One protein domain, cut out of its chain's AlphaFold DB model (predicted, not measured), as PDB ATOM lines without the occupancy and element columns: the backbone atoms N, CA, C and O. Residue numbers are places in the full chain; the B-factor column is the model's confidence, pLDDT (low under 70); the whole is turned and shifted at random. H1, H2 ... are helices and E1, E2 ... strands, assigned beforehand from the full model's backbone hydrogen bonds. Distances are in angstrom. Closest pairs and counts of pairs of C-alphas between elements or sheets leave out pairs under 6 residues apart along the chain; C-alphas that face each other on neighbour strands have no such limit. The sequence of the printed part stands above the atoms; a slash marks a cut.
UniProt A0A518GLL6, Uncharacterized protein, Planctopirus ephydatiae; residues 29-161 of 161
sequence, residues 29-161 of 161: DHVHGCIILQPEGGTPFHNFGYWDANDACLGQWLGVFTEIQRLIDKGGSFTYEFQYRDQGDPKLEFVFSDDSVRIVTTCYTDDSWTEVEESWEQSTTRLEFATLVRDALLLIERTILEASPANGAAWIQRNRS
ATOM      1  N   ASP A  29     -41.298  16.252 -28.535       61.62
ATOM      2  CA  ASP A  29     -41.496  17.566 -29.141       61.62
ATOM      3  C   ASP A  29     -40.185  18.373 -29.115       61.62
ATOM      4  O   ASP A  29     -39.505  18.474 -28.090       61.62
ATOM      5  N   HIS A  30     -39.827  18.949 -30.266       58.50
ATOM      6  CA  HIS A  30     -38.508  19.525 -30.534       58.50
ATOM      7  C   HIS A  30     -38.170  20.737 -29.652       58.50
ATOM      8  O   HIS A  30     -38.566  21.871 -29.928       58.50
ATOM      9  N   VAL A  31     -37.352  20.508 -28.623       57.16
ATOM     10  CA  VAL A  31     -36.625  21.561 -27.904       57.16
ATOM     11  C   VAL A  31     -35.138  21.382 -28.194       57.16
ATOM     12  O   VAL A  31     -34.492  20.541 -27.567       57.16
ATOM     13  N   HIS A  32     -34.609  22.147 -29.154       58.28
ATOM     14  CA  HIS A  32     -33.206  22.056 -29.575       58.28
ATOM     15  C   HIS A  32     -32.245  22.588 -28.499       58.28
ATOM     16  O   HIS A  32     -32.486  23.619 -27.860       58.28
ATOM     17  N   GLY A  33     -31.130  21.887 -28.318       54.31
ATOM     18  CA  GLY A  33     -30.023  22.241 -27.440       54.31
ATOM     19  C   GLY A  33     -28.767  21.448 -27.795       54.31
ATOM     20  O   GLY A  33     -28.752  20.663 -28.729       54.31
ATOM     21  N   CYS A  34     -27.691  21.631 -27.041       53.91
ATOM     22  CA  CYS A  34     -26.427  20.929 -27.257       53.91
ATOM     23  C   CYS A  34     -26.123  20.055 -26.042       53.91
ATOM     24  O   CYS A  34     -26.120  20.564 -24.917       53.91
ATOM     25  N   ILE A  35     -25.844  18.766 -26.248       59.69
ATOM     26  CA  ILE A  35     -25.289  17.898 -25.205       59.69
ATOM     27  C   ILE A  35     -24.070  17.196 -25.777       59.69
ATOM     28  O   ILE A  35     -24.174  16.375 -26.680       59.69
ATOM     29  N   ILE A  36     -22.907  17.515 -25.223       63.22
ATOM     30  CA  ILE A  36     -21.644  16.869 -25.567       63.22
ATOM     31  C   ILE A  36     -21.150  16.181 -24.306       63.22
ATOM     32  O   ILE A  36     -20.831  16.878 -23.344       63.22
ATOM     33  N   LEU A  37     -21.088  14.846 -24.307       63.25
ATOM     34  CA  LEU A  37     -20.417  14.096 -23.245       63.25
ATOM     35  C   LEU A  37     -18.920  14.026 -23.544       63.25
ATOM     36  O   LEU A  37     -18.540  13.579 -24.621       63.25
ATOM     37  N   GLN A  38     -18.070  14.435 -22.606       71.56
ATOM     38  CA  GLN A  38     -16.622  14.403 -22.795       71.56
ATOM     39  C   GLN A  38     -15.901  13.954 -21.510       71.56
ATOM     40  O   GLN A  38     -16.017  14.636 -20.497       71.56
ATOM     41  N   PRO A  39     -15.138  12.845 -21.537       64.12
ATOM     42  CA  PRO A  39     -14.205  12.451 -20.475       64.12
ATOM     43  C   PRO A  39     -13.242  13.570 -20.061       64.12
ATOM     44  O   PRO A  39     -12.853  14.399 -20.890       64.12
ATOM     45  N   GLU A  40     -12.794  13.576 -18.804       61.41
ATOM     46  CA  GLU A  40     -11.858  14.603 -18.328       61.41
ATOM     47  C   GLU A  40     -10.515  14.482 -19.072       61.41
ATOM     48  O   GLU A  40      -9.784  13.506 -18.935       61.41
ATOM     49  N   GLY A  41     -10.193  15.478 -19.908       62.47
ATOM     50  CA  GLY A  41      -8.990  15.464 -20.751       62.47
ATOM     51  C   GLY A  41      -9.051  14.523 -21.965       62.47
ATOM     52  O   GLY A  41      -8.041  14.374 -22.653       62.47
ATOM     53  N   GLY A  42     -10.203  13.907 -22.246       63.72
ATOM     54  CA  GLY A  42     -10.411  13.022 -23.397       63.72
ATOM     55  C   GLY A  42     -11.044  13.715 -24.605       63.72
ATOM     56  O   GLY A  42     -11.421  14.890 -24.559       63.72
ATOM     57  N   THR A  43     -11.175  12.977 -25.709       63.00
ATOM     58  CA  THR A  43     -12.005  13.399 -26.844       63.00
ATOM     59  C   THR A  43     -13.483  13.304 -26.464       63.00
ATOM     60  O   THR A  43     -13.861  12.361 -25.766       63.00
ATOM     61  N   PRO A  44     -14.335  14.253 -26.897       65.94
ATOM     62  CA  PRO A  44     -15.777  14.100 -26.767       65.94
ATOM     63  C   PRO A  44     -16.234  12.742 -27.292       65.94
ATOM     64  O   PRO A  44     -15.710  12.255 -28.301       65.94
ATOM     65  N   PHE A  45     -17.219  12.148 -26.625       65.31
ATOM     66  CA  PHE A  45     -17.982  11.090 -27.259       65.31
ATOM     67  C   PHE A  45     -18.695  11.649 -28.487       65.31
ATOM     68  O   PHE A  45     -18.950  12.859 -28.561       65.31
ATOM     69  N   HIS A  46     -18.967  10.777 -29.458       62.31
ATOM     70  CA  HIS A  46     -19.710  11.145 -30.658       62.31
ATOM     71  C   HIS A  46     -20.932  12.005 -30.320       62.31
ATOM     72  O   HIS A  46     -21.590  11.828 -29.294       62.31
ATOM     73  N   ASN A  47     -21.173  12.985 -31.188       60.91
ATOM     74  CA  ASN A  47     -22.208  13.982 -30.999       60.91
ATOM     75  C   ASN A  47     -23.585  13.332 -30.772       60.91
ATOM     76  O   ASN A  47     -23.982  12.431 -31.504       60.91
ATOM     77  N   PHE A  48     -24.314  13.837 -29.780       62.47
ATOM     78  CA  PHE A  48     -25.678  13.432 -29.445       62.47
ATOM     79  C   PHE A  48     -26.743  14.329 -30.113       62.47
ATOM     80  O   PHE A  48     -27.938  14.176 -29.880       62.47
ATOM     81  N   GLY A  49     -26.347  15.305 -30.925       54.59
ATOM     82  CA  GLY A  49     -27.263  16.103 -31.734       54.59
ATOM     83  C   GLY A  49     -27.707  15.398 -33.019       54.59
ATOM     84  O   GLY A  49     -27.053  14.470 -33.489       54.59
ATOM     85  N   TYR A  50     -28.835  15.855 -33.560       53.22
ATOM     86  CA  TYR A  50     -29.502  15.323 -34.746       53.22
ATOM     87  C   TYR A  50     -28.706  15.588 -36.033       53.22
ATOM     88  O   TYR A  50     -28.388  14.647 -36.751       53.22
ATOM     89  N   TRP A  51     -28.325  16.844 -36.286       49.06
ATOM     90  CA  TRP A  51     -27.548  17.248 -37.469       49.06
ATOM     91  C   TRP A  51     -26.180  17.835 -37.130       49.06
ATOM     92  O   TRP A  51     -25.193  17.606 -37.826       49.06
ATOM     93  N   ASP A  52     -26.109  18.602 -36.046       51.88
ATOM     94  CA  ASP A  52     -24.875  19.180 -35.535       51.88
ATOM     95  C   ASP A  52     -24.843  19.108 -34.009       51.88
ATOM     96  O   ASP A  52     -25.754  18.573 -33.373       51.88
ATOM     97  N   ALA A  53     -23.763  19.585 -33.388       52.19
ATOM     98  CA  ALA A  53     -23.594  19.494 -31.939       52.19
ATOM     99  C   ALA A  53     -24.710  20.171 -31.129       52.19
ATOM    100  O   ALA A  53     -24.873  19.867 -29.949       52.19
ATOM    101  N   ASN A  54     -25.473  21.073 -31.743       53.22
ATOM    102  CA  ASN A  54     -26.473  21.927 -31.119       53.22
ATOM    103  C   ASN A  54     -27.917  21.553 -31.473       53.22
ATOM    104  O   ASN A  54     -28.830  22.303 -31.118       53.22
ATOM    105  N   ASP A  55     -28.127  20.406 -32.118       57.38
ATOM    106  CA  ASP A  55     -29.449  19.947 -32.544       57.38
ATOM    107  C   ASP A  55     -29.954  18.734 -31.744       57.38
ATOM    108  O   ASP A  55     -30.455  17.746 -32.269       57.38
ATOM    109  N   ALA A  56     -29.756  18.753 -30.430       62.38
ATOM    110  CA  ALA A  56     -30.210  17.714 -29.516       62.38
ATOM    111  C   ALA A  56     -31.602  18.059 -28.960       62.38
ATOM    112  O   ALA A  56     -31.776  19.100 -28.323       62.38
ATOM    113  N   CYS A  57     -32.588  17.172 -29.135       74.12
ATOM    114  CA  CYS A  57     -33.886  17.319 -28.477       74.12
ATOM    115  C   CYS A  57     -33.747  16.999 -26.979       74.12
ATOM    116  O   CYS A  57     -33.543  15.845 -26.593       74.12
ATOM    117  N   LEU A  58     -33.844  18.017 -26.118       72.50
ATOM    118  CA  LEU A  58     -33.606  17.864 -24.674       72.50
ATOM    119  C   LEU A  58     -34.525  16.821 -24.027       72.50
ATOM    120  O   LEU A  58     -34.107  16.125 -23.102       72.50
ATOM    121  N   GLY A  59     -35.764  16.697 -24.507       76.62
ATOM    122  CA  GLY A  59     -36.700  15.709 -23.989       76.62
ATOM    123  C   GLY A  59     -36.333  14.278 -24.364       76.62
ATOM    124  O   GLY A  59     -36.235  13.417 -23.491       76.62
ATOM    125  N   GLN A  60     -36.021  14.042 -25.634       79.31
ATOM    126  CA  GLN A  60     -35.501  12.761 -26.108       79.31
ATOM    127  C   GLN A  60     -34.273  12.330 -25.294       79.31
ATOM    128  O   GLN A  60     -34.238  11.216 -24.770       79.31
ATOM    129  N   TRP A  61     -33.320  13.240 -25.076       82.00
ATOM    130  CA  TRP A  61     -32.125  12.956 -24.277       82.00
ATOM    131  C   TRP A  61     -32.393  12.750 -22.791       82.00
ATOM    132  O   TRP A  61     -31.702  11.946 -22.168       82.00
ATOM    133  N   LEU A  62     -33.412  13.399 -22.216       85.25
ATOM    134  CA  LEU A  62     -33.844  13.098 -20.850       85.25
ATOM    135  C   LEU A  62     -34.249  11.625 -20.730       85.25
ATOM    136  O   LEU A  62     -33.820  10.949 -19.793       85.25
ATOM    137  N   GLY A  63     -35.042  11.128 -21.684       85.94
ATOM    138  CA  GLY A  63     -35.466   9.729 -21.729       85.94
ATOM    139  C   GLY A  63     -34.282   8.778 -21.906       85.94
ATOM    140  O   GLY A  63     -34.099   7.863 -21.103       85.94
ATOM    141  N   VAL A  64     -33.430   9.044 -22.901       86.81
ATOM    142  CA  VAL A  64     -32.260   8.208 -23.211       86.81
ATOM    143  C   VAL A  64     -31.291   8.130 -22.032       86.81
ATOM    144  O   VAL A  64     -30.931   7.033 -21.606       86.81
ATOM    145  N   PHE A  65     -30.902   9.261 -21.436       89.00
ATOM    146  CA  PHE A  65     -29.985   9.241 -20.295       89.00
ATOM    147  C   PHE A  65     -30.613   8.672 -19.024       89.00
ATOM    148  O   PHE A  65     -29.896   8.089 -18.211       89.00
ATOM    149  N   THR A  66     -31.933   8.789 -18.848       89.69
ATOM    150  CA  THR A  66     -32.633   8.120 -17.742       89.69
ATOM    151  C   THR A  66     -32.545   6.604 -17.890       89.69
ATOM    152  O   THR A  66     -32.267   5.911 -16.909       89.69
ATOM    153  N   GLU A  67     -32.719   6.079 -19.103       89.12
ATOM    154  CA  GLU A  67     -32.602   4.643 -19.354       89.12
ATOM    155  C   GLU A  67     -31.156   4.155 -19.215       89.12
ATOM    156  O   GLU A  67     -30.898   3.189 -18.496       89.12
ATOM    157  N   ILE A  68     -30.188   4.890 -19.774       89.56
ATOM    158  CA  ILE A  68     -28.758   4.607 -19.580       89.56
ATOM    159  C   ILE A  68     -28.410   4.569 -18.084       89.56
ATOM    160  O   ILE A  68     -27.765   3.627 -17.627       89.56
ATOM    161  N   GLN A  69     -28.877   5.541 -17.291       90.12
ATOM    162  CA  GLN A  69     -28.652   5.572 -15.843       90.12
ATOM    163  C   GLN A  69     -29.223   4.329 -15.132       90.12
ATOM    164  O   GLN A  69     -28.600   3.830 -14.197       90.12
ATOM    165  N   ARG A  70     -30.377   3.804 -15.567       88.06
ATOM    166  CA  ARG A  70     -30.992   2.584 -15.002       88.06
ATOM    167  C   ARG A  70     -30.241   1.304 -15.366       88.06
ATOM    168  O   ARG A  70     -30.343   0.318 -14.629       88.06
ATOM    169  N   LEU A  71     -29.554   1.298 -16.507       87.31
ATOM    170  CA  LEU A  71     -28.866   0.128 -17.054       87.31
ATOM    171  C   LEU A  71     -27.391   0.064 -16.660       87.31
ATOM    172  O   LEU A  71     -26.884  -1.043 -16.482       87.31
ATOM    173  N   ILE A  72     -26.740   1.212 -16.431       85.44
ATOM    174  CA  ILE A  72     -25.331   1.296 -16.014       85.44
ATOM    175  C   ILE A  72     -25.026   0.310 -14.891       85.44
ATOM    176  O   ILE A  72     -24.037  -0.409 -14.980       85.44
ATOM    177  N   ASP A  73     -25.887   0.232 -13.869       80.62
ATOM    178  CA  ASP A  73     -25.630  -0.629 -12.716       80.62
ATOM    179  C   ASP A  73     -25.918  -2.115 -12.947       80.62
ATOM    180  O   ASP A  73     -25.302  -2.975 -12.312       80.62
ATOM    181  N   LYS A  74     -26.810  -2.420 -13.891       83.94
ATOM    182  CA  LYS A  74     -27.252  -3.781 -14.215       83.94
ATOM    183  C   LYS A  74     -26.303  -4.504 -15.173       83.94
ATOM    184  O   LYS A  74     -26.337  -5.731 -15.223       83.94
ATOM    185  N   GLY A  75     -25.468  -3.761 -15.903       81.00
ATOM    186  CA  GLY A  75     -24.658  -4.292 -16.997       81.00
ATOM    187  C   GLY A  75     -25.486  -4.573 -18.259       81.00
ATOM    188  O   GLY A  75     -26.679  -4.274 -18.315       81.00
ATOM    189  N   GLY A  76     -24.853  -5.168 -19.275       85.50
ATOM    190  CA  GLY A  76     -25.504  -5.536 -20.540       85.50
ATOM    191  C   GLY A  76     -25.274  -4.517 -21.655       85.50
ATOM    192  O   GLY A  76     -24.273  -3.803 -21.643       85.50
ATOM    193  N   SER A  77     -26.176  -4.466 -22.635       88.94
ATOM    194  CA  SER A  77     -26.122  -3.487 -23.721       88.94
ATOM    195  C   SER A  77     -27.433  -2.721 -23.869       88.94
ATOM    196  O   SER A  77     -28.516  -3.233 -23.580       88.94
ATOM    197  N   PHE A  78     -27.319  -1.471 -24.305       89.50
ATOM    198  CA  PHE A  78     -28.433  -0.599 -24.647       89.50
ATOM    199  C   PHE A  78     -28.166   0.022 -26.009       89.50
ATOM    200  O   PHE A  78     -27.102   0.598 -26.214       89.50
ATOM    201  N   THR A  79     -29.131  -0.062 -26.916       90.00
ATOM    202  CA  THR A  79     -29.042   0.584 -28.225       90.00
ATOM    203  C   THR A  79     -30.098   1.664 -28.312       90.00
ATOM    204  O   THR A  79     -31.288   1.397 -28.142       90.00
ATOM    205  N   TYR A  80     -29.653   2.878 -28.602       86.56
ATOM    206  CA  TYR A  80     -30.517   3.964 -29.007       86.56
ATOM    207  C   TYR A  80     -30.453   4.120 -30.523       86.56
ATOM    208  O   TYR A  80     -29.386   4.377 -31.072       86.56
ATOM    209  N   GLU A  81     -31.592   3.950 -31.188       85.19
ATOM    210  CA  GLU A  81     -31.739   4.158 -32.626       85.19
ATOM    211  C   GLU A  81     -32.484   5.466 -32.867       85.19
ATOM    212  O   GLU A  81     -33.601   5.677 -32.378       85.19
ATOM    213  N   PHE A  82     -31.851   6.348 -33.623       77.19
ATOM    214  CA  PHE A  82     -32.460   7.574 -34.083       77.19
ATOM    215  C   PHE A  82     -33.484   7.242 -35.179       77.19
ATOM    216  O   PHE A  82     -33.152   6.570 -36.143       77.19
ATOM    217  N   GLN A  83     -34.732   7.695 -35.032       75.19
ATOM    218  CA  GLN A  83     -35.839   7.356 -35.942       75.19
ATOM    219  C   GLN A  83     -35.862   8.274 -37.178       75.19
ATOM    220  O   GLN A  83     -36.806   9.042 -37.383       75.19
ATOM    221  N   TYR A  84     -34.815   8.206 -37.994       72.06
ATOM    222  CA  TYR A  84     -34.651   8.973 -39.227       72.06
ATOM    223  C   TYR A  84     -34.559   8.027 -40.421       72.06
ATOM    224  O   TYR A  84     -33.493   7.826 -40.999       72.06
ATOM    225  N   ARG A  85     -35.708   7.470 -40.812       68.44
ATOM    226  CA  ARG A  85     -35.795   6.465 -41.885       68.44
ATOM    227  C   ARG A  85     -35.232   6.952 -43.216       68.44
ATOM    228  O   ARG A  85     -34.669   6.167 -43.967       68.44
ATOM    229  N   ASP A  86     -35.368   8.247 -43.482       68.38
ATOM    230  CA  ASP A  86     -34.835   8.884 -44.690       68.38
ATOM    231  C   ASP A  86     -33.312   9.116 -44.614       68.38
ATOM    232  O   ASP A  86     -32.719   9.594 -45.575       68.38
ATOM    233  N   GLN A  87     -32.690   8.805 -43.469       65.75
ATOM    234  CA  GLN A  87     -31.273   9.011 -43.146       65.75
ATOM    235  C   GLN A  87     -30.594   7.745 -42.580       65.75
ATOM    236  O   GLN A  87     -29.551   7.818 -41.929       65.75
ATOM    237  N   GLY A  88     -31.199   6.575 -42.803       69.00
ATOM    238  CA  GLY A  88     -30.625   5.281 -42.433       69.00
ATOM    239  C   GLY A  88     -30.684   4.926 -40.941       69.00
ATOM    240  O   GLY A  88     -30.167   3.885 -40.556       69.00
ATOM    241  N   ASP A  89     -31.345   5.726 -40.102       76.44
ATOM    242  CA  ASP A  89     -31.529   5.446 -38.669       76.44
ATOM    243  C   ASP A  89     -30.198   5.218 -37.902       76.44
ATOM    244  O   ASP A  89     -29.899   4.088 -37.487       76.44
ATOM    245  N   PRO A  90     -29.364   6.266 -37.692       77.12
ATOM    246  CA  PRO A  90     -28.106   6.122 -36.963       77.12
ATOM    247  C   PRO A  90     -28.326   5.562 -35.553       77.12
ATOM    248  O   PRO A  90     -29.420   5.645 -34.983       77.12
ATOM    249  N   LYS A  91     -27.282   4.971 -34.965       86.25
ATOM    250  CA  LYS A  91     -27.386   4.219 -33.707       86.25
ATOM    251  C   LYS A  91     -26.239   4.516 -32.763       86.25
ATOM    252  O   LYS A  91     -25.097   4.712 -33.171       86.25
ATOM    253  N   LEU A  92     -26.563   4.483 -31.479       87.00
ATOM    254  CA  LEU A  92     -25.614   4.494 -30.377       87.00
ATOM    255  C   LEU A  92     -25.823   3.228 -29.560       87.00
ATOM    256  O   LEU A  92     -26.863   3.061 -28.925       87.00
ATOM    257  N   GLU A  93     -24.842   2.336 -29.566       90.81
ATOM    258  CA  GLU A  93     -24.807   1.169 -28.694       90.81
ATOM    259  C   GLU A  93     -23.879   1.434 -27.506       90.81
ATOM    260  O   GLU A  93     -22.716   1.794 -27.666       90.81
ATOM    261  N   PHE A  94     -24.389   1.213 -26.301       91.31
ATOM    262  CA  PHE A  94     -23.657   1.300 -25.047       91.31
ATOM    263  C   PHE A  94     -23.529  -0.106 -24.475       91.31
ATOM    264  O   PHE A  94     -24.532  -0.721 -24.118       91.31
ATOM    265  N   VAL A  95     -22.306  -0.617 -24.383       93.00
ATOM    266  CA  VAL A  95     -22.008  -1.958 -23.874       93.00
ATOM    267  C   VAL A  95     -21.273  -1.835 -22.547       93.00
ATOM    268  O   VAL A  95     -20.133  -1.369 -22.485       93.00
ATOM    269  N   PHE A  96     -21.942  -2.249 -21.476       92.31
ATOM    270  CA  PHE A  96     -21.481  -2.146 -20.098       92.31
ATOM    271  C   PHE A  96     -20.764  -3.429 -19.673       92.31
ATOM    272  O   PHE A  96     -21.352  -4.513 -19.675       92.31
ATOM    273  N   SER A  97     -19.509  -3.282 -19.255       89.75
ATOM    274  CA  SER A  97     -18.715  -4.318 -18.586       89.75
ATOM    275  C   SER A  97     -18.544  -3.976 -17.098       89.75
ATOM    276  O   SER A  97     -19.122  -3.005 -16.593       89.75
ATOM    277  N   ASP A  98     -17.766  -4.778 -16.369       87.50
ATOM    278  CA  ASP A  98     -17.555  -4.584 -14.929       87.50
ATOM    279  C   ASP A  98     -16.918  -3.218 -14.612       87.50
ATOM    280  O   ASP A  98     -17.376  -2.520 -13.707       87.50
ATOM    281  N   ASP A  99     -15.909  -2.798 -15.381       91.25
ATOM    282  CA  ASP A  99     -15.124  -1.579 -15.136       91.25
ATOM    283  C   ASP A  99     -15.205  -0.524 -16.251       91.25
ATOM    284  O   ASP A  99     -14.776   0.619 -16.065       91.25
ATOM    285  N   SER A 100     -15.787  -0.876 -17.393       92.06
ATOM    286  CA  SER A 100     -15.723  -0.089 -18.621       92.06
ATOM    287  C   SER A 100     -17.061  -0.023 -19.345       92.06
ATOM    288  O   SER A 100     -17.941  -0.873 -19.186       92.06
ATOM    289  N   VAL A 101     -17.209   1.027 -20.146       92.19
ATOM    290  CA  VAL A 101     -18.316   1.213 -21.082       92.19
ATOM    291  C   VAL A 101     -17.721   1.419 -22.458       92.19
ATOM    292  O   VAL A 101     -16.878   2.296 -22.650       92.19
ATOM    293  N   ARG A 102     -18.164   0.596 -23.402       92.56
ATOM    294  CA  ARG A 102     -17.842   0.712 -24.820       92.56
ATOM    295  C   ARG A 102     -19.030   1.354 -25.520       92.56
ATOM    296  O   ARG A 102     -20.161   0.925 -25.316       92.56
ATOM    297  N   ILE A 103     -18.771   2.395 -26.293       89.94
ATOM    298  CA  ILE A 103     -19.775   3.166 -27.019       89.94
ATOM    299  C   ILE A 103     -19.488   2.968 -28.500       89.94
ATOM    300  O   ILE A 103     -18.429   3.375 -28.977       89.94
ATOM    301  N   VAL A 104     -20.411   2.329 -29.209       88.50
ATOM    302  CA  VAL A 104     -20.345   2.144 -30.659       88.50
ATOM    303  C   VAL A 104     -21.326   3.113 -31.285       88.50
ATOM    304  O   VAL A 104     -22.513   3.094 -30.967       88.50
ATOM    305  N   THR A 105     -20.827   3.988 -32.147       85.81
ATOM    306  CA  THR A 105     -21.676   4.867 -32.950       85.81
ATOM    307  C   THR A 105     -21.700   4.333 -34.365       85.81
ATOM    308  O   THR A 105     -20.645   4.059 -34.930       85.81
ATOM    309  N   THR A 106     -22.894   4.194 -34.919       84.31
ATOM    310  CA  THR A 106     -23.126   3.682 -36.264       84.31
ATOM    311  C   THR A 106     -23.939   4.706 -37.037       84.31
ATOM    312  O   THR A 106     -24.988   5.145 -36.568       84.31
ATOM    313  N   CYS A 107     -23.449   5.135 -38.193       79.38
ATOM    314  CA  CYS A 107     -24.118   6.136 -39.021       79.38
ATOM    315  C   CYS A 107     -23.723   5.993 -40.488       79.38
ATOM    316  O   CYS A 107     -22.734   5.338 -40.813       79.38
ATOM    317  N   TYR A 108     -24.477   6.649 -41.363       74.44
ATOM    318  CA  TYR A 108     -24.185   6.692 -42.789       74.44
ATOM    319  C   TYR A 108     -23.308   7.906 -43.099       74.44
ATOM    320  O   TYR A 108     -23.544   8.987 -42.559       74.44
ATOM    321  N   THR A 109     -22.262   7.721 -43.907       65.94
ATOM    322  CA  THR A 109     -21.263   8.775 -44.178       65.94
ATOM    323  C   THR A 109     -21.512   9.573 -45.448       65.94
ATOM    324  O   THR A 109     -20.773  10.520 -45.726       65.94
ATOM    325  N   ASP A 110     -22.562   9.243 -46.194       66.69
ATOM    326  CA  ASP A 110     -22.976   9.972 -47.380       66.69
ATOM    327  C   ASP A 110     -24.401  10.527 -47.262       66.69
ATOM    328  O   ASP A 110     -25.273   9.970 -46.599       66.69
ATOM    329  N   ASP A 111     -24.660  11.623 -47.980       64.44
ATOM    330  CA  ASP A 111     -25.991  12.242 -48.067       64.44
ATOM    331  C   ASP A 111     -27.004  11.361 -48.830       64.44
ATOM    332  O   ASP A 111     -28.157  11.755 -49.031       64.44
ATOM    333  N   SER A 112     -26.563  10.196 -49.322       63.16
ATOM    334  CA  SER A 112     -27.426   9.189 -49.933       63.16
ATOM    335  C   SER A 112     -28.099   8.309 -48.882       63.16
ATOM    336  O   SER A 112     -29.122   7.706 -49.201       63.16
ATOM    337  N   TRP A 113     -27.541   8.237 -47.664       61.44
ATOM    338  CA  TRP A 113     -28.063   7.516 -46.499       61.44
ATOM    339  C   TRP A 113     -28.392   6.038 -46.738       61.44
ATOM    340  O   TRP A 113     -29.181   5.439 -46.006       61.44
ATOM    341  N   THR A 114     -27.845   5.451 -47.803       59.69
ATOM    342  CA  THR A 114     -28.299   4.151 -48.313       59.69
ATOM    343  C   THR A 114     -27.167   3.186 -48.634       59.69
ATOM    344  O   THR A 114     -27.446   1.996 -48.787       59.69
ATOM    345  N   GLU A 115     -25.904   3.637 -48.690       57.62
ATOM    346  CA  GLU A 115     -24.819   2.795 -49.220       57.62
ATOM    347  C   GLU A 115     -23.623   2.568 -48.281       57.62
ATOM    348  O   GLU A 115     -23.035   1.485 -48.343       57.62
ATOM    349  N   VAL A 116     -23.264   3.506 -47.392       60.97
ATOM    350  CA  VAL A 116     -22.048   3.375 -46.560       60.97
ATOM    351  C   VAL A 116     -22.354   3.570 -45.075       60.97
ATOM    352  O   VAL A 116     -22.349   4.688 -44.574       60.97
ATOM    353  N   GLU A 117     -22.605   2.464 -44.372       78.06
ATOM    354  CA  GLU A 117     -22.684   2.418 -42.907       78.06
ATOM    355  C   GLU A 117     -21.263   2.328 -42.326       78.06
ATOM    356  O   GLU A 117     -20.529   1.371 -42.582       78.06
ATOM    357  N   GLU A 118     -20.865   3.320 -41.534       81.12
ATOM    358  CA  GLU A 118     -19.616   3.302 -40.777       81.12
ATOM    359  C   GLU A 118     -19.898   3.149 -39.289       81.12
ATOM    360  O   GLU A 118     -20.915   3.604 -38.761       81.12
ATOM    361  N   SER A 119     -18.976   2.477 -38.604       86.31
ATOM    362  CA  SER A 119     -19.018   2.329 -37.158       86.31
ATOM    363  C   SER A 119     -17.685   2.705 -36.544       86.31
ATOM    364  O   SER A 119     -16.621   2.279 -36.995       86.31
ATOM    365  N   TRP A 120     -17.764   3.474 -35.472       86.06
ATOM    366  CA  TRP A 120     -16.628   3.925 -34.679       86.06
ATOM    367  C   TRP A 120     -16.888   3.631 -33.212       86.06
ATOM    368  O   TRP A 120     -18.023   3.654 -32.735       86.06
ATOM    369  N   GLU A 121     -15.807   3.334 -32.504       89.44
ATOM    370  CA  GLU A 121     -15.852   2.878 -31.127       89.44
ATOM    371  C   GLU A 121     -15.016   3.784 -30.230       89.44
ATOM    372  O   GLU A 121     -13.873   4.129 -30.541       89.44
ATOM    373  N   GLN A 122     -15.581   4.121 -29.075       89.00
ATOM    374  CA  GLN A 122     -14.877   4.752 -27.968       89.00
ATOM    375  C   GLN A 122     -15.116   3.952 -26.689       89.00
ATOM    376  O   GLN A 122     -16.118   3.250 -26.547       89.00
ATOM    377  N   SER A 123     -14.198   4.057 -25.733       90.56
ATOM    378  CA  SER A 123     -14.360   3.437 -24.421       90.56
ATOM    379  C   SER A 123     -13.949   4.382 -23.300       90.56
ATOM    380  O   SER A 123     -13.148   5.298 -23.486       90.56
ATOM    381  N   THR A 124     -14.541   4.166 -22.133       89.94
ATOM    382  CA  THR A 124     -14.256   4.897 -20.895       89.94
ATOM    383  C   THR A 124     -14.502   3.986 -19.698       89.94
ATOM    384  O   THR A 124     -15.052   2.889 -19.829       89.94
ATOM    385  N   THR A 125     -14.104   4.436 -18.512       92.19
ATOM    386  CA  THR A 125     -14.451   3.742 -17.273       92.19
ATOM    387  C   THR A 125     -15.937   3.902 -16.969       92.19
ATOM    388  O   THR A 125     -16.557   4.929 -17.248       92.19
ATOM    389  N   ARG A 126     -16.520   2.898 -16.316       90.56
ATOM    390  CA  ARG A 126     -17.921   2.943 -15.885       90.56
ATOM    391  C   ARG A 126     -18.209   4.080 -14.907       90.56
ATOM    392  O   ARG A 126     -19.270   4.693 -14.982       90.56
ATOM    393  N   LEU A 127     -17.256   4.400 -14.030       90.75
ATOM    394  CA  LEU A 127     -17.372   5.517 -13.090       90.75
ATOM    395  C   LEU A 127     -17.438   6.871 -13.811       90.75
ATOM    396  O   LEU A 127     -18.261   7.725 -13.467       90.75
ATOM    397  N   GLU A 128     -16.570   7.067 -14.799       89.31
ATOM    398  CA  GLU A 128     -16.537   8.289 -15.597       89.31
ATOM    399  C   GLU A 128     -17.803   8.420 -16.446       89.31
ATOM    400  O   GLU A 128     -18.461   9.459 -16.407       89.31
ATOM    401  N   PHE A 129     -18.225   7.344 -17.111       89.56
ATOM    402  CA  PHE A 129     -19.465   7.342 -17.881       89.56
ATOM    403  C   PHE A 129     -20.696   7.647 -17.016       89.56
ATOM    404  O   PHE A 129     -21.511   8.496 -17.373       89.56
ATOM    405  N   ALA A 130     -20.809   7.028 -15.836       90.38
ATOM    406  CA  ALA A 130     -21.892   7.309 -14.893       90.38
ATOM    407  C   ALA A 130     -21.896   8.769 -14.418       90.38
ATOM    408  O   ALA A 130     -22.960   9.372 -14.253       90.38
ATOM    409  N   THR A 131     -20.710   9.348 -14.229       88.50
ATOM    410  CA  THR A 131     -20.555  10.770 -13.908       88.50
ATOM    411  C   THR A 131     -21.057  11.647 -15.052       88.50
ATOM    412  O   THR A 131     -21.880  12.525 -14.808       88.50
ATOM    413  N   LEU A 132     -20.661  11.361 -16.294       85.88
ATOM    414  CA  LEU A 132     -21.098  12.112 -17.475       85.88
ATOM    415  C   LEU A 132     -22.614  12.036 -17.691       85.88
ATOM    416  O   LEU A 132     -23.249  13.061 -17.928       85.88
ATOM    417  N   VAL A 133     -23.215  10.853 -17.541       88.88
ATOM    418  CA  VAL A 133     -24.671  10.662 -17.667       88.88
ATOM    419  C   VAL A 133     -25.429  11.436 -16.586       88.88
ATOM    420  O   VAL A 133     -26.412  12.117 -16.883       88.88
ATOM    421  N   ARG A 134     -24.969  11.382 -15.328       89.56
ATOM    422  CA  ARG A 134     -25.566  12.162 -14.231       89.56
ATOM    423  C   ARG A 134     -25.486  13.659 -14.516       89.56
ATOM    424  O   ARG A 134     -26.472  14.371 -14.339       89.56
ATOM    425  N   ASP A 135     -24.321  14.127 -14.936       83.44
ATOM    426  CA  ASP A 135     -24.072  15.538 -15.186       83.44
ATOM    427  C   ASP A 135     -24.911  16.042 -16.383       83.44
ATOM    428  O   ASP A 135     -25.443  17.153 -16.335       83.44
ATOM    429  N   ALA A 136     -25.131  15.205 -17.404       83.62
ATOM    430  CA  ALA A 136     -25.999  15.515 -18.539       83.62
ATOM    431  C   ALA A 136     -27.472  15.611 -18.135       83.62
ATOM    432  O   ALA A 136     -28.150  16.565 -18.516       83.62
ATOM    433  N   LEU A 137     -27.960  14.687 -17.302       87.12
ATOM    434  CA  LEU A 137     -29.313  14.762 -16.743       87.12
ATOM    435  C   LEU A 137     -29.520  16.060 -15.955       87.12
ATOM    436  O   LEU A 137     -30.501  16.762 -16.190       87.12
ATOM    437  N   LEU A 138     -28.578  16.425 -15.078       86.25
ATOM    438  CA  LEU A 138     -28.650  17.677 -14.314       86.25
ATOM    439  C   LEU A 138     -28.688  18.908 -15.227       86.25
ATOM    440  O   LEU A 138     -29.408  19.870 -14.951       86.25
ATOM    441  N   LEU A 139     -27.919  18.884 -16.316       81.06
ATOM    442  CA  LEU A 139     -27.881  19.960 -17.299       81.06
ATOM    443  C   LEU A 139     -29.210  20.104 -18.047       81.06
ATOM    444  O   LEU A 139     -29.723  21.219 -18.161       81.06
ATOM    445  N   ILE A 140     -29.783  18.990 -18.511       79.94
ATOM    446  CA  ILE A 140     -31.094  18.959 -19.170       79.94
ATOM    447  C   ILE A 140     -32.172  19.495 -18.228       79.94
ATOM    448  O   ILE A 140     -32.902  20.420 -18.585       79.94
ATOM    449  N   GLU A 141     -32.248  18.963 -17.008       85.06
ATOM    450  CA  GLU A 141     -33.255  19.360 -16.022       85.06
ATOM    451  C   GLU A 141     -33.168  20.841 -15.690       85.06
ATOM    452  O   GLU A 141     -34.175  21.547 -15.717       85.06
ATOM    453  N   ARG A 142     -31.956  21.337 -15.426       82.69
ATOM    454  CA  ARG A 142     -31.733  22.758 -15.171       82.69
ATOM    455  C   ARG A 142     -32.185  23.605 -16.357       82.69
ATOM    456  O   ARG A 142     -32.851  24.614 -16.149       82.69
ATOM    457  N   THR A 143     -31.866  23.188 -17.579       74.56
ATOM    458  CA  THR A 143     -32.249  23.917 -18.794       74.56
ATOM    459  C   THR A 143     -33.769  23.981 -18.947       74.56
ATOM    460  O   THR A 143     -34.315  25.048 -19.229       74.56
ATOM    461  N   ILE A 144     -34.471  22.875 -18.683       76.31
ATOM    462  CA  ILE A 144     -35.940  22.807 -18.699       76.31
ATOM    463  C   ILE A 144     -36.550  23.692 -17.604       76.31
ATOM    464  O   ILE A 144     -37.492  24.438 -17.872       76.31
ATOM    465  N   LEU A 145     -36.017  23.642 -16.381       80.94
ATOM    466  CA  LEU A 145     -36.498  24.446 -15.253       80.94
ATOM    467  C   LEU A 145     -36.279  25.947 -15.478       80.94
ATOM    468  O   LEU A 145     -37.158  26.744 -15.161       80.94
ATOM    469  N   GLU A 146     -35.137  26.340 -16.049       74.19
ATOM    470  CA  GLU A 146     -34.845  27.734 -16.404       74.19
ATOM    471  C   GLU A 146     -35.739  28.230 -17.551       74.19
ATOM    472  O   GLU A 146     -36.198  29.372 -17.524       74.19
ATOM    473  N   ALA A 147     -36.011  27.383 -18.549       68.75
ATOM    474  CA  ALA A 147     -36.868  27.729 -19.683       68.75
ATOM    475  C   ALA A 147     -38.365  27.732 -19.329       68.75
ATOM    476  O   ALA A 147     -39.133  28.496 -19.914       68.75
ATOM    477  N   SER A 148     -38.796  26.903 -18.373       69.19
ATOM    478  CA  SER A 148     -40.194  26.806 -17.947       69.19
ATOM    479  C   SER A 148     -40.344  26.683 -16.422       69.19
ATOM    480  O   SER A 148     -40.725  25.626 -15.916       69.19
ATOM    481  N   PRO A 149     -40.133  27.769 -15.654       75.38
ATOM    482  CA  PRO A 149     -40.174  27.719 -14.189       75.38
ATOM    483  C   PRO A 149     -41.511  27.241 -13.602       75.38
ATOM    484  O   PRO A 149     -41.537  26.646 -12.529       75.38
ATOM    485  N   ALA A 150     -42.625  27.490 -14.302       75.12
ATOM    486  CA  ALA A 150     -43.964  27.125 -13.837       75.12
ATOM    487  C   ALA A 150     -44.315  25.642 -14.061       75.12
ATOM    488  O   ALA A 150     -45.058  25.073 -13.269       75.12
ATOM    489  N   ASN A 151     -43.794  25.017 -15.127       75.56
ATOM    490  CA  ASN A 151     -44.227  23.684 -15.577       75.56
ATOM    491  C   ASN A 151     -43.088  22.653 -15.662       75.56
ATOM    492  O   ASN A 151     -43.355  21.457 -15.770       75.56
ATOM    493  N   GLY A 152     -41.828  23.091 -15.594       78.00
ATOM    494  CA  GLY A 152     -40.647  22.254 -15.805       78.00
ATOM    495  C   GLY A 152     -40.559  21.072 -14.849       78.00
ATOM    496  O   GLY A 152     -40.329  19.953 -15.291       78.00
ATOM    497  N   ALA A 153     -40.822  21.287 -13.559       86.38
ATOM    498  CA  ALA A 153     -40.746  20.221 -12.559       86.38
ATOM    499  C   ALA A 153     -41.761  19.094 -12.823       86.38
ATOM    500  O   ALA A 153     -41.395  17.919 -12.817       86.38
ATOM    501  N   ALA A 154     -43.019  19.448 -13.109       81.31
ATOM    502  CA  ALA A 154     -44.064  18.476 -13.426       81.31
ATOM    503  C   ALA A 154     -43.758  17.723 -14.729       81.31
ATOM    504  O   ALA A 154     -43.960  16.512 -14.818       81.31
ATOM    505  N   TRP A 155     -43.223  18.431 -15.726       82.19
ATOM    506  CA  TRP A 155     -42.819  17.840 -16.996       82.19
ATOM    507  C   TRP A 155     -41.656  16.851 -16.829       82.19
ATOM    508  O   TRP A 155     -41.726  15.742 -17.351       82.19
ATOM    509  N   ILE A 156     -40.618  17.203 -16.060       85.75
ATOM    510  CA  ILE A 156     -39.489  16.304 -15.761       85.75
ATOM    511  C   ILE A 156     -39.988  15.059 -15.027       85.75
ATOM    512  O   ILE A 156     -39.666  13.943 -15.426       85.75
ATOM    513  N   GLN A 157     -40.812  15.235 -13.990       87.19
ATOM    514  CA  GLN A 157     -41.339  14.121 -13.204       87.19
ATOM    515  C   GLN A 157     -42.105  13.119 -14.076       87.19
ATOM    516  O   GLN A 157     -41.868  11.921 -13.958       87.19
ATOM    517  N   ARG A 158     -42.976  13.608 -14.968       83.81
ATOM    518  CA  ARG A 158     -43.758  12.780 -15.901       83.81
ATOM    519  C   ARG A 158     -42.884  11.949 -16.844       83.81
ATOM    520  O   ARG A 158     -43.295  10.872 -17.249       83.81
ATOM    521  N   ASN A 159     -41.722  12.473 -17.225       81.56
ATOM    522  CA  ASN A 159     -40.876  11.892 -18.266       81.56
ATOM    523  C   ASN A 159     -39.654  11.123 -17.724       81.56
ATOM    524  O   ASN A 159     -38.923  10.520 -18.505       81.56
ATOM    525  N   ARG A 160     -39.417  11.139 -16.402       81.88
ATOM    526  CA  ARG A 160     -38.362  10.356 -15.722       81.88
ATOM    527  C   ARG A 160     -38.866   9.074 -15.051       81.88
ATOM    528  O   ARG A 160     -38.049   8.222 -14.684       81.88
ATOM    529  N   SER A 161     -40.173   8.978 -14.810       65.44
ATOM    530  CA  SER A 161     -40.853   7.798 -14.256       65.44
ATOM    531  C   SER A 161     -40.935   6.687 -15.290       65.44
ATOM    532  O   SER A 161     -40.455   5.573 -14.983       65.44
TER     533      SER A 161
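AT A GLANCE: This is residues 29 to 161 of the 161 residues of an uncharacterized protein of Planctopirus ephydatiae (UniProt A0A518GLL6). The domain is an open V: one arm is a four-stranded sheet, E1 to E4, and the other is helices H1 and H2 side by side, with H3 folded back at the far end of H2. The arms meet where E4 passes straight into H2, and part of the long unnamed stretch 29 to 57 lies in the opening between them. The printed part has 133 residues, with three named helices and four named strands in the order H1, E1, E2, E3, E4, H2, H3. The sheet, E1 - E2 - E3 - E4, is antiparallel, and the class is mixed, helices and strands. The whole is compact, with a radius of gyration of the C-alphas of 15.2 A and spans of 47 by 37 by 28 A.

HOW THE PARTS SIT: Residues 29 to 57 hold no named element, but residues 32 to 33 pair antiparallel with residues 56 to 57. H1, residues 58 to 72, only grazes the sheet with its residues 64 to 72; its closest C-alphas to E1, residues 76 to 81, are those of Ile 68 and Phe 78, 7.3 A apart. E1, E2 (residues 91 to 96), E3 (residues 100 to 108) and E4 (residues 117 to 125) form a meander, each strand the antiparallel neighbour of the one before, in three successive hairpins. Within hydrogen-bond range are N 80 and O 92 at 2.8 A for E1 and E2, N 93 and O 104 at 2.8 A for E2 and E3, and N 103 and O 122 at 2.8 A for E3 and E4. The sheet is twisted, its C-alphas lying up to 4.2 A off the best plane. H2, residues 126 to 147, only grazes the sheet with its residues 126 to 131. H2 touches H1 at a shallow tilt of 28 degrees, opposite ways, the closest C-alphas being those of Phe 65 and Val 133, 6.1 A apart. H3, residues 152 to 160, makes a helical hairpin with H2 at a steep tilt of 38 degrees; they touch through residues 141 to 145 of H2 alone, the closest C-alphas being those of Leu 145 and Gly 152, 4.7 A apart. H3 touches H1 through residues 62 to 66 of H1 alone, the closest C-alphas being those of Thr 66 and Arg 160, 6.5 A apart. H3 is not on the sheet. In H1, H2 and H3 every O i to N i+4 pair is within hydrogen-bond range.

IN THESE COORDINATES: H1 begins at C-alpha 58, (-33.606, 17.864, -24.674), and is 20.4 A long. E1 measures 16.7 A, E2 16.1 A, E3 26.5 A and E4 27.0 A. H2 begins at C-alpha 126, (-17.921, 2.943, -15.885), and is 31.4 A long. H3 measures 12.1 A and ends at C-alpha 160, (-38.362, 10.356, -15.722).

THE WHOLE: The two C-alphas farthest apart, those of Glu 115 and Ala 150, are 47.0 A apart. The printed part has no cut, and no link between named elements is long. Residues 146 to 151 stand free. The mean pLDDT of the printed part is 77.2; it is under 70 at residues 29 to 37, 39 to 56, 85 to 88, 109 to 116, 147 to 148 and 161.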